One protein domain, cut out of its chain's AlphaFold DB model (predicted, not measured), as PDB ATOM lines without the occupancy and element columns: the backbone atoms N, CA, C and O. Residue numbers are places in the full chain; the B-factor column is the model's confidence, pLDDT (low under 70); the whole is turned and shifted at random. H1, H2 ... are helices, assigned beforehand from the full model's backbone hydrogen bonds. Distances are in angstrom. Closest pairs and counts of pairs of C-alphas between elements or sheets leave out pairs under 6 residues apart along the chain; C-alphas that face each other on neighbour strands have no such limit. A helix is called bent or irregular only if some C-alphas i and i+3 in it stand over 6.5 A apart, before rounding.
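What this domain is: This is residues 173 to 253 of the 284 residues of an uncharacterized protein of Candidatus Thalassarchaeaceae archaeon (UniProt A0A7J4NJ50). The domain is an open U, with the long helix H2 as its base, a lobe of the short helix H1 and a long looped link at the end where H2 begins, and a second lobe of H3 and H4 at the end where H2 ends. The space between the two lobes is empty, and no helix touches another. The printed part has 81 residues with four named helices, in the order H1, H2, H3, H4, and no named strand; the class is all helix. The whole is extended, with a radius of gyration of the C-alphas of 18.5 A, and its elongated outline spans 46 by 29 by 19 A.

Where its parts are: H1 holds residues 174 to 178 and begins with C-alpha 174 at (38.409, -0.428, 30.897). Residues 179 to 195 hold no named element; within them residues 184 to 185 pair with residues 188 to 189, antiparallel, as strands do. H2, residues 196 to 222, is the longest helix, 38.6 A from C-alpha 196 at (46.916, -1.623, 18.736) to C-alpha 222 at (50.631, 28.155, 43.019). H3, residues 229 to 242, measures 19.6 A. H4, residues 246 to 253, measures 10.5 A and ends with C-alpha 253 at (36.759, 29.958, 43.078).

How they stand to each other: H1 is apart from H2, from H3 and from H4. H2 is apart from H3 and from H4. Residues 203 to 218, which belong to H2, stand free. H3 and H4 are close but not clearly touching, with 1 pair of C-alphas within 8 A, those of Leu 235 and Pro 247, 7.9 A apart. They run opposite ways at a steep tilt of 52 degrees, and their centres are 13.3 A apart. Residues 224 to 234, of which 229 to 234 belong to H3, also stand free. In H1, H2, H3 and H4 every O i to N i+4 pair is within hydrogen-bond range, and no helix is bent or irregular.

The domain as a whole: The two C-alphas farthest apart in the domain, those of Arg 190 and Gly 224, are 46.7 A apart. The first and last printed C-alphas, those of Asp 173 and Lys 253, are 31.9 A apart. The printed part has no cut. The link from H1 to H2 is long, with 17 residues, and its C-alphas lie 19 to 25 A from the mean of the C-alphas. The link from H2 to H3 is short, with 6 residues, and the link from H3 to H4 is tight, with 3. The mean pLDDT of the printed part is 81.8, and the model's confidence is low, under 70, at residues 222 to 227.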
ATOM      1  N   ASP A 173      35.887   0.284  34.973       82.50
ATOM      2  CA  ASP A 173      36.683  -0.741  34.311       82.50
ATOM      3  C   ASP A 173      36.894  -0.385  32.832       82.50
ATOM      4  O   ASP A 173      36.024   0.176  32.166       82.50
ATOM      5  N   TYR A 174      38.071  -0.720  32.293       84.06
ATOM      6  CA  TYR A 174      38.409  -0.428  30.897       84.06
ATOM      7  C   TYR A 174      37.371  -1.005  29.925       84.06
ATOM      8  O   TYR A 174      36.901  -0.299  29.032       84.06
ATOM      9  N   ALA A 175      37.002  -2.272  30.134       85.88
ATOM     10  CA  ALA A 175      36.003  -2.960  29.326       85.88
ATOM     11  C   ALA A 175      34.615  -2.297  29.401       85.88
ATOM     12  O   ALA A 175      33.901  -2.291  28.403       85.88
ATOM     13  N   ASP A 176      34.256  -1.676  30.529       86.12
ATOM     14  CA  ASP A 176      32.987  -0.951  30.674       86.12
ATOM     15  C   ASP A 176      32.999   0.373  29.891       86.12
ATOM     16  O   ASP A 176      31.999   0.751  29.282       86.12
ATOM     17  N   VAL A 177      34.140   1.072  29.876       86.56
ATOM     18  CA  VAL A 177      34.290   2.372  29.200       86.56
ATOM     19  C   VAL A 177      34.421   2.219  27.683       86.56
ATOM     20  O   VAL A 177      33.848   3.006  26.927       86.56
ATOM     21  N   TYR A 178      35.192   1.233  27.220       87.25
ATOM     22  CA  TYR A 178      35.560   1.097  25.806       87.25
ATOM     23  C   TYR A 178      34.919  -0.104  25.097       87.25
ATOM     24  O   TYR A 178      34.926  -0.151  23.863       87.25
ATOM     25  N   GLY A 179      34.323  -1.041  25.840       87.31
ATOM     26  CA  GLY A 179      33.599  -2.193  25.295       87.31
ATOM     27  C   GLY A 179      34.482  -3.296  24.706       87.31
ATOM     28  O   GLY A 179      33.958  -4.264  24.154       87.31
ATOM     29  N   ASP A 180      35.807  -3.165  24.773       87.44
ATOM     30  CA  ASP A 180      36.761  -4.184  24.356       87.44
ATOM     31  C   ASP A 180      37.367  -4.944  25.539       87.44
ATOM     32  O   ASP A 180      37.548  -4.422  26.636       87.44
ATOM     33  N   ASP A 181      37.670  -6.219  25.284       85.31
ATOM     34  CA  ASP A 181      38.227  -7.143  26.269       85.31
ATOM     35  C   ASP A 181      39.585  -6.638  26.793       85.31
ATOM     36  O   ASP A 181      40.522  -6.385  26.026       85.31
ATOM     37  N   ASP A 182      39.678  -6.477  28.111       83.94
ATOM     38  CA  ASP A 182      40.874  -6.067  28.849       83.94
ATOM     39  C   ASP A 182      41.595  -7.250  29.512       83.94
ATOM     40  O   ASP A 182      42.522  -7.062  30.304       83.94
ATOM     41  N   GLY A 183      41.179  -8.479  29.195       85.38
ATOM     42  CA  GLY A 183      41.710  -9.691  29.792       85.38
ATOM     43  C   GLY A 183      41.293  -9.873  31.245       85.38
ATOM     44  O   GLY A 183      41.889 -10.672  31.958       85.38
ATOM     45  N   PHE A 184      40.281  -9.167  31.734       82.06
ATOM     46  CA  PHE A 184      39.785  -9.348  33.088       82.06
ATOM     47  C   PHE A 184      38.280  -9.604  33.065       82.06
ATOM     48  O   PHE A 184      37.467  -8.713  33.304       82.06
ATOM     49  N   GLU A 185      37.928 -10.868  32.864       76.56
ATOM     50  CA  GLU A 185      36.548 -11.337  32.839       76.56
ATOM     51  C   GLU A 185      36.202 -12.033  34.167       76.56
ATOM     52  O   GLU A 185      36.996 -12.809  34.703       76.56
ATOM     53  N   ASN A 186      35.006 -11.787  34.711       71.69
ATOM     54  CA  ASN A 186      34.483 -12.483  35.900       71.69
ATOM     55  C   ASN A 186      35.376 -12.375  37.157       71.69
ATOM     56  O   ASN A 186      35.368 -13.246  38.026       71.69
ATOM     57  N   GLY A 187      36.159 -11.298  37.265       74.44
ATOM     58  CA  GLY A 187      37.066 -11.063  38.389       74.44
ATOM     59  C   GLY A 187      38.379 -11.852  38.335       74.44
ATOM     60  O   GLY A 187      39.195 -11.681  39.245       74.44
ATOM     61  N   GLU A 188      38.609 -12.641  37.283       77.38
ATOM     62  CA  GLU A 188      39.860 -13.352  37.023       77.38
ATOM     63  C   GLU A 188      40.626 -12.707  35.865       77.38
ATOM     64  O   GLU A 188      40.056 -12.311  34.852       77.38
ATOM     65  N   TYR A 189      41.948 -12.630  36.002       81.88
ATOM     66  CA  TYR A 189      42.811 -12.154  34.927       81.88
ATOM     67  C   TYR A 189      43.191 -13.277  33.962       81.88
ATOM     68  O   TYR A 189      43.714 -14.318  34.372       81.88
ATOM     69  N   ARG A 190      43.032 -13.010  32.671       82.75
ATOM     70  CA  ARG A 190      43.521 -13.776  31.531       82.75
ATOM     71  C   ARG A 190      44.459 -12.893  30.715       82.75
ATOM     72  O   ARG A 190      44.191 -11.728  30.455       82.75
ATOM     73  N   GLU A 191      45.577 -13.461  30.285       79.31
ATOM     74  CA  GLU A 191      46.500 -12.754  29.395       79.31
ATOM     75  C   GLU A 191      45.902 -12.697  27.986       79.31
ATOM     76  O   GLU A 191      46.017 -13.646  27.214       79.31
ATOM     77  N   VAL A 192      45.239 -11.583  27.670       82.38
ATOM     78  CA  VAL A 192      44.734 -11.272  26.331       82.38
ATOM     79  C   VAL A 192      45.714 -10.320  25.649       82.38
ATOM     80  O   VAL A 192      46.193  -9.354  26.243       82.38
ATOM     81  N   ALA A 193      46.066 -10.618  24.398       84.00
ATOM     82  CA  ALA A 193      46.923  -9.742  23.614       84.00
ATOM     83  C   ALA A 193      46.163  -8.452  23.278       84.00
ATOM     84  O   ALA A 193      45.141  -8.484  22.593       84.00
ATOM     85  N   MET A 194      46.684  -7.324  23.754       82.00
ATOM     86  CA  MET A 194      46.057  -6.019  23.568       82.00
ATOM     87  C   MET A 194      46.059  -5.622  22.090       82.00
ATOM     88  O   MET A 194      47.068  -5.776  21.393       82.00
ATOM     89  N   ARG A 195      44.944  -5.068  21.601       89.19
ATOM     90  CA  ARG A 195      44.879  -4.528  20.233       89.19
ATOM     91  C   ARG A 195      45.659  -3.212  20.139       89.19
ATOM     92  O   ARG A 195      45.766  -2.467  21.108       89.19
ATOM     93  N   SER A 196      46.163  -2.873  18.951       90.44
ATOM     94  CA  SER A 196      46.916  -1.623  18.736       90.44
ATOM     95  C   SER A 196      46.122  -0.371  19.137       90.44
ATOM     96  O   SER A 196      46.661   0.513  19.799       90.44
ATOM     97  N   GLY A 197      44.827  -0.317  18.809       92.00
ATOM     98  CA  GLY A 197      43.943   0.785  19.206       92.00
ATOM     99  C   GLY A 197      43.744   0.893  20.722       92.00
ATOM    100  O   GLY A 197      43.755   1.996  21.261       92.00
ATOM    101  N   GLN A 198      43.642  -0.241  21.416       90.44
ATOM    102  CA  GLN A 198      43.524  -0.303  22.874       90.44
ATOM    103  C   GLN A 198      44.774   0.269  23.557       90.44
ATOM    104  O   GLN A 198      44.663   1.085  24.471       90.44
ATOM    105  N   ILE A 199      45.966  -0.060  23.047       90.75
ATOM    106  CA  ILE A 199      47.239   0.491  23.539       90.75
ATOM    107  C   ILE A 199      47.298   2.012  23.350       90.75
ATOM    108  O   ILE A 199      47.714   2.725  24.263       90.75
ATOM    109  N   LEU A 200      46.880   2.521  22.185       93.31
ATOM    110  CA  LEU A 200      46.876   3.962  21.912       93.31
ATOM    111  C   LEU A 200      45.948   4.723  22.862       93.31
ATOM    112  O   LEU A 200      46.349   5.753  23.397       93.31
ATOM    113  N   ARG A 201      44.742   4.203  23.112       91.44
ATOM    114  CA  ARG A 201      43.791   4.812  24.057       91.44
ATOM    115  C   ARG A 201      44.337   4.825  25.482       91.44
ATOM    116  O   ARG A 201      44.301   5.866  26.120       91.44
ATOM    117  N   LEU A 202      44.899   3.707  25.950       89.81
ATOM    118  CA  LEU A 202      45.512   3.628  27.282       89.81
ATOM    119  C   LEU A 202      46.661   4.618  27.444       89.81
ATOM    120  O   LEU A 202      46.814   5.217  28.503       89.81
ATOM    121  N   ARG A 203      47.468   4.800  26.398       92.81
ATOM    122  CA  ARG A 203      48.567   5.762  26.439       92.81
ATOM    123  C   ARG A 203      48.069   7.200  26.458       92.81
ATOM    124  O   ARG A 203      48.562   7.980  27.259       92.81
ATOM    125  N   ALA A 204      47.069   7.520  25.640       93.56
ATOM    126  CA  ALA A 204      46.435   8.833  25.660       93.56
ATOM    127  C   ALA A 204      45.814   9.144  27.030       93.56
ATOM    128  O   ALA A 204      45.971  10.255  27.526       93.56
ATOM    129  N   ASP A 205      45.163   8.165  27.662       91.44
ATOM    130  CA  ASP A 205      44.584   8.336  28.995       91.44
ATOM    131  C   ASP A 205      45.664   8.511  30.074       91.44
ATOM    132  O   ASP A 205      45.558   9.398  30.913       91.44
ATOM    133  N   GLN A 206      46.759   7.746  30.013       92.25
ATOM    134  CA  GLN A 206      47.913   7.941  30.900       92.25
ATOM    135  C   GLN A 206      48.541   9.327  30.738       92.25
ATOM    136  O   GLN A 206      48.845   9.980  31.736       92.25
ATOM    137  N   ASP A 207      48.727   9.775  29.498       95.94
ATOM    138  CA  ASP A 207      49.294  11.088  29.200       95.94
ATOM    139  C   ASP A 207      48.360  12.201  29.706       95.94
ATOM    140  O   ASP A 207      48.810  13.136  30.369       95.94
ATOM    141  N   HIS A 208      47.047  12.058  29.498       95.06
ATOM    142  CA  HIS A 208      46.038  12.979  30.018       95.06
ATOM    143  C   HIS A 208      46.003  13.002  31.555       95.06
ATOM    144  O   HIS A 208      46.018  14.073  32.161       95.06
ATOM    145  N   GLN A 209      46.011  11.841  32.216       92.31
ATOM    146  CA  GLN A 209      46.068  11.761  33.678       92.31
ATOM    147  C   GLN A 209      47.353  12.392  34.228       92.31
ATOM    148  O   GLN A 209      47.312  13.070  35.255       92.31
ATOM    149  N   ALA A 210      48.488  12.216  33.545       93.62
ATOM    150  CA  ALA A 210      49.748  12.850  33.914       93.62
ATOM    151  C   ALA A 210      49.683  14.378  33.768       93.62
ATOM    152  O   ALA A 210      50.141  15.089  34.663       93.62
ATOM    153  N   GLU A 211      49.072  14.888  32.696       95.81
ATOM    154  CA  GLU A 211      48.838  16.323  32.500       95.81
ATOM    155  C   GLU A 211      47.937  16.900  33.599       95.81
ATOM    156  O   GLU A 211      48.277  17.911  34.219       95.81
ATOM    157  N   VAL A 212      46.814  16.240  33.897       93.56
ATOM    158  CA  VAL A 212      45.896  16.656  34.965       93.56
ATOM    159  C   VAL A 212      46.601  16.630  36.320       93.56
ATOM    160  O   VAL A 212      46.479  17.584  37.087       93.56
ATOM    161  N   ALA A 213      47.393  15.597  36.613       93.00
ATOM    162  CA  ALA A 213      48.165  15.509  37.848       93.00
ATOM    163  C   ALA A 213      49.229  16.615  37.952       93.00
ATOM    164  O   ALA A 213      49.383  17.224  39.012       93.00
ATOM    165  N   GLU A 214      49.937  16.928  36.864       91.56
ATOM    166  CA  GLU A 214      50.863  18.064  36.779       91.56
ATOM    167  C   GLU A 214      50.125  19.393  36.991       91.56
ATOM    168  O   GLU A 214      50.581  20.244  37.760       91.56
ATOM    169  N   ARG A 215      48.943  19.570  36.395       91.25
ATOM    170  CA  ARG A 215      48.110  20.763  36.585       91.25
ATOM    171  C   ARG A 215      47.626  20.897  38.029       91.25
ATOM    172  O   ARG A 215      47.735  21.970  38.607       91.25
ATOM    173  N   ILE A 216      47.163  19.818  38.652       89.19
ATOM    174  CA  ILE A 216      46.784  19.804  40.073       89.19
ATOM    175  C   ILE A 216      47.998  20.116  40.947       89.19
ATOM    176  O   ILE A 216      47.901  20.907  41.878       89.19
ATOM    177  N   LYS A 217      49.164  19.550  40.639       86.19
ATOM    178  CA  LYS A 217      50.405  19.794  41.382       86.19
ATOM    179  C   LYS A 217      50.895  21.232  41.232       86.19
ATOM    180  O   LYS A 217      51.384  21.813  42.195       86.19
ATOM    181  N   THR A 218      50.790  21.813  40.041       85.19
ATOM    182  CA  THR A 218      51.130  23.222  39.793       85.19
ATOM    183  C   THR A 218      50.129  24.157  40.457       85.19
ATOM    184  O   THR A 218      50.573  25.105  41.091       85.19
ATOM    185  N   LEU A 219      48.828  23.852  40.418       80.44
ATOM    186  CA  LEU A 219      47.791  24.559  41.174       80.44
ATOM    187  C   LEU A 219      48.017  24.453  42.682       80.44
ATOM    188  O   LEU A 219      47.956  25.459  43.372       80.44
ATOM    189  N   SER A 220      48.334  23.272  43.203       75.31
ATOM    190  CA  SER A 220      48.663  23.061  44.616       75.31
ATOM    191  C   SER A 220      49.886  23.892  45.028       75.31
ATOM    192  O   SER A 220      49.874  24.542  46.069       75.31
ATOM    193  N   LYS A 221      50.909  23.978  44.166       74.94
ATOM    194  CA  LYS A 221      52.087  24.834  44.384       74.94
ATOM    195  C   LYS A 221      51.801  26.334  44.237       74.94
ATOM    196  O   LYS A 221      52.432  27.125  44.932       74.94
ATOM    197  N   SER A 222      50.913  26.744  43.328       66.12
ATOM    198  CA  SER A 222      50.631  28.155  43.019       66.12
ATOM    199  C   SER A 222      49.503  28.761  43.859       66.12
ATOM    200  O   SER A 222      49.492  29.971  44.066       66.12
ATOM    201  N   THR A 223      48.595  27.939  44.397       59.53
ATOM    202  CA  THR A 223      47.466  28.367  45.249       59.53
ATOM    203  C   THR A 223      47.927  28.824  46.638       59.53
ATOM    204  O   THR A 223      47.157  29.440  47.373       59.53
ATOM    205  N   GLY A 224      49.211  28.644  46.972       59.38
ATOM    206  CA  GLY A 224      49.857  29.393  48.052       59.38
ATOM    207  C   GLY A 224      49.242  29.148  49.430       59.38
ATOM    208  O   GLY A 224      49.014  30.098  50.178       59.38
ATOM    209  N   GLY A 225      48.968  27.889  49.760       61.75
ATOM    210  CA  GLY A 225      48.550  27.482  51.095       61.75
ATOM    211  C   GLY A 225      48.653  25.973  51.249       61.75
ATOM    212  O   GLY A 225      48.065  25.236  50.463       61.75
ATOM    213  N   ASP A 226      49.422  25.539  52.243       58.91
ATOM    214  CA  ASP A 226      49.352  24.183  52.777       58.91
ATOM    215  C   ASP A 226      47.961  24.046  53.414       58.91
ATOM    216  O   ASP A 226      47.673  24.713  54.411       58.91
ATOM    217  N   ILE A 227      47.050  23.310  52.774       63.00
ATOM    218  CA  ILE A 227      45.802  22.921  53.437       63.00
ATOM    219  C   ILE A 227      46.225  21.830  54.409       63.00
ATOM    220  O   ILE A 227      46.772  20.818  53.975       63.00
ATOM    221  N   ALA A 228      46.023  22.058  55.706       72.69
ATOM    222  CA  ALA A 228      46.401  21.085  56.718       72.69
ATOM    223  C   ALA A 228      45.754  19.728  56.397       72.69
ATOM    224  O   ALA A 228      44.577  19.682  56.031       72.69
ATOM    225  N   GLU A 229      46.510  18.635  56.544       70.75
ATOM    226  CA  GLU A 229      46.026  17.270  56.275       70.75
ATOM    227  C   GLU A 229      44.687  17.006  57.000       70.75
ATOM    228  O   GLU A 229      43.743  16.495  56.399       70.75
ATOM    229  N   ASP A 230      44.536  17.521  58.222       74.88
ATOM    230  CA  ASP A 230      43.299  17.462  59.012       74.88
ATOM    231  C   ASP A 230      42.084  18.137  58.333       74.88
ATOM    232  O   ASP A 230      40.961  17.634  58.405       74.88
ATOM    233  N   GLU A 231      42.276  19.278  57.659       75.75
ATOM    234  CA  GLU A 231      41.203  19.947  56.907       75.75
ATOM    235  C   GLU A 231      40.852  19.171  55.635       75.75
ATOM    236  O   GLU A 231      39.679  19.109  55.253       75.75
ATOM    237  N   THR A 232      41.843  18.545  54.993       81.44
ATOM    238  CA  THR A 232      41.593  17.689  53.827       81.44
ATOM    239  C   THR A 232      40.822  16.431  54.207       81.44
ATOM    240  O   THR A 232      39.844  16.104  53.537       81.44
ATOM    241  N   ASP A 233      41.169  15.789  55.321       81.81
ATOM    242  CA  ASP A 233      40.478  14.602  55.820       81.81
ATOM    243  C   ASP A 233      39.035  14.928  56.225       81.81
ATOM    244  O   ASP A 233      38.107  14.196  55.872       81.81
ATOM    245  N   ALA A 234      38.809  16.078  56.868       80.12
ATOM    246  CA  ALA A 234      37.467  16.551  57.195       80.12
ATOM    247  C   ALA A 234      36.616  16.838  55.944       80.12
ATOM    248  O   ALA A 234      35.407  16.586  55.941       80.12
ATOM    249  N   LEU A 235      37.225  17.353  54.868       81.38
ATOM    250  CA  LEU A 235      36.550  17.560  53.584       81.38
ATOM    251  C   LEU A 235      36.220  16.236  52.895       81.38
ATOM    252  O   LEU A 235      35.103  16.085  52.406       81.38
ATOM    253  N   ILE A 236      37.153  15.283  52.883       85.38
ATOM    254  CA  ILE A 236      36.960  13.950  52.296       85.38
ATOM    255  C   ILE A 236      35.850  13.202  53.039       85.38
ATOM    256  O   ILE A 236      34.945  12.659  52.403       85.38
ATOM    257  N   GLN A 237      35.863  13.228  54.376       83.62
ATOM    258  CA  GLN A 237      34.821  12.611  55.195       83.62
ATOM    259  C   GLN A 237      33.453  13.253  54.934       83.62
ATOM    260  O   GLN A 237      32.484  12.543  54.668       83.62
ATOM    261  N   ARG A 238      33.368  14.591  54.909       79.50
ATOM    262  CA  ARG A 238      32.123  15.292  54.555       79.50
ATOM    263  C   ARG A 238      31.645  14.965  53.149       79.50
ATOM    264  O   ARG A 238      30.440  14.819  52.962       79.50
ATOM    265  N   LEU A 239      32.539  14.850  52.168       83.69
ATOM    266  CA  LEU A 239      32.162  14.453  50.811       83.69
ATOM    267  C   LEU A 239      31.571  13.046  50.795       83.69
ATOM    268  O   LEU A 239      30.549  12.821  50.156       83.69
ATOM    269  N   SER A 240      32.195  12.124  51.526       82.50
ATOM    270  CA  SER A 240      31.740  10.738  51.612       82.50
ATOM    271  C   SER A 240      30.410  10.600  52.357       82.50
ATOM    272  O   SER A 240      29.635   9.708  52.031       82.50
ATOM    273  N   GLU A 241      30.141  11.448  53.352       84.06
ATOM    274  CA  GLU A 241      28.914  11.390  54.157       84.06
ATOM    275  C   GLU A 241      27.748  12.166  53.532       84.06
ATOM    276  O   GLU A 241      26.602  11.727  53.603       84.06
ATOM    277  N   SER A 242      28.025  13.333  52.945       76.06
ATOM    278  CA  SER A 242      26.995  14.298  52.530       76.06
ATOM    279  C   SER A 242      26.951  14.582  51.030       76.06
ATOM    280  O   SER A 242      25.977  15.170  50.563       76.06
ATOM    281  N   GLY A 243      27.982  14.199  50.266       75.88
ATOM    282  CA  GLY A 243      28.093  14.521  48.839       75.88
ATOM    283  C   GLY A 243      28.177  16.023  48.532       75.88
ATOM    284  O   GLY A 243      28.031  16.420  47.377       75.88
ATOM    285  N   ASP A 244      28.381  16.872  49.543       75.31
ATOM    286  CA  ASP A 244      28.341  18.324  49.393       75.31
ATOM    287  C   ASP A 244      29.641  18.871  48.777       75.31
ATOM    288  O   ASP A 244      30.694  18.920  49.416       75.31
ATOM    289  N   LEU A 245      29.551  19.315  47.520       76.50
ATOM    290  CA  LEU A 245      30.659  19.885  46.744       76.50
ATOM    291  C   LEU A 245      30.834  21.401  46.948       76.50
ATOM    292  O   LEU A 245      31.812  21.976  46.462       76.50
ATOM    293  N   ALA A 246      29.925  22.067  47.670       75.25
ATOM    294  CA  ALA A 246      29.990  23.504  47.933       75.25
ATOM    295  C   ALA A 246      31.331  23.998  48.528       75.25
ATOM    296  O   ALA A 246      31.846  25.011  48.041       75.25
ATOM    297  N   PRO A 247      31.954  23.335  49.529       70.75
ATOM    298  CA  PRO A 247      33.243  23.783  50.069       70.75
ATOM    299  C   PRO A 247      34.383  23.696  49.044       70.75
ATOM    300  O   PRO A 247      35.216  24.599  48.985       70.75
ATOM    301  N   ILE A 248      34.392  22.660  48.197       72.19
ATOM    302  CA  ILE A 248      35.404  22.471  47.147       72.19
ATOM    303  C   ILE A 248      35.236  23.531  46.057       72.19
ATOM    304  O   ILE A 248      36.215  24.137  45.628       72.19
ATOM    305  N   ALA A 249      33.996  23.818  45.651       75.81
ATOM    306  CA  ALA A 249      33.698  24.854  44.665       75.81
ATOM    307  C   ALA A 249      34.119  26.254  45.145       75.81
ATOM    308  O   ALA A 249      34.631  27.056  44.362       75.81
ATOM    309  N   ASN A 250      33.945  26.548  46.437       74.94
ATOM    310  CA  ASN A 250      34.395  27.806  47.030       74.94
ATOM    311  C   ASN A 250      35.926  27.905  47.078       74.94
ATOM    312  O   ASN A 250      36.469  28.977  46.814       74.94
ATOM    313  N   LEU A 251      36.618  26.796  47.353       72.94
ATOM    314  CA  LEU A 251      38.080  26.739  47.350       72.94
ATOM    315  C   LEU A 251      38.651  26.897  45.931       72.94
ATOM    316  O   LEU A 251      39.602  27.654  45.738       72.94
ATOM    317  N   LEU A 252      38.014  26.284  44.927       73.31
ATOM    318  CA  LEU A 252      38.356  26.468  43.512       73.31
ATOM    319  C   LEU A 252      38.163  27.923  43.060       73.31
ATOM    320  O   LEU A 252      39.069  28.509  42.476       73.31
ATOM    321  N   LYS A 253      37.018  28.539  43.385       73.38
ATOM    322  CA  LYS A 253      36.759  29.958  43.078       73.38
ATOM    323  C   LYS A 253      37.768  30.881  43.761       73.38
ATOM    324  O   LYS A 253      38.247  31.835  43.153       73.38
TER     325      LYS A 253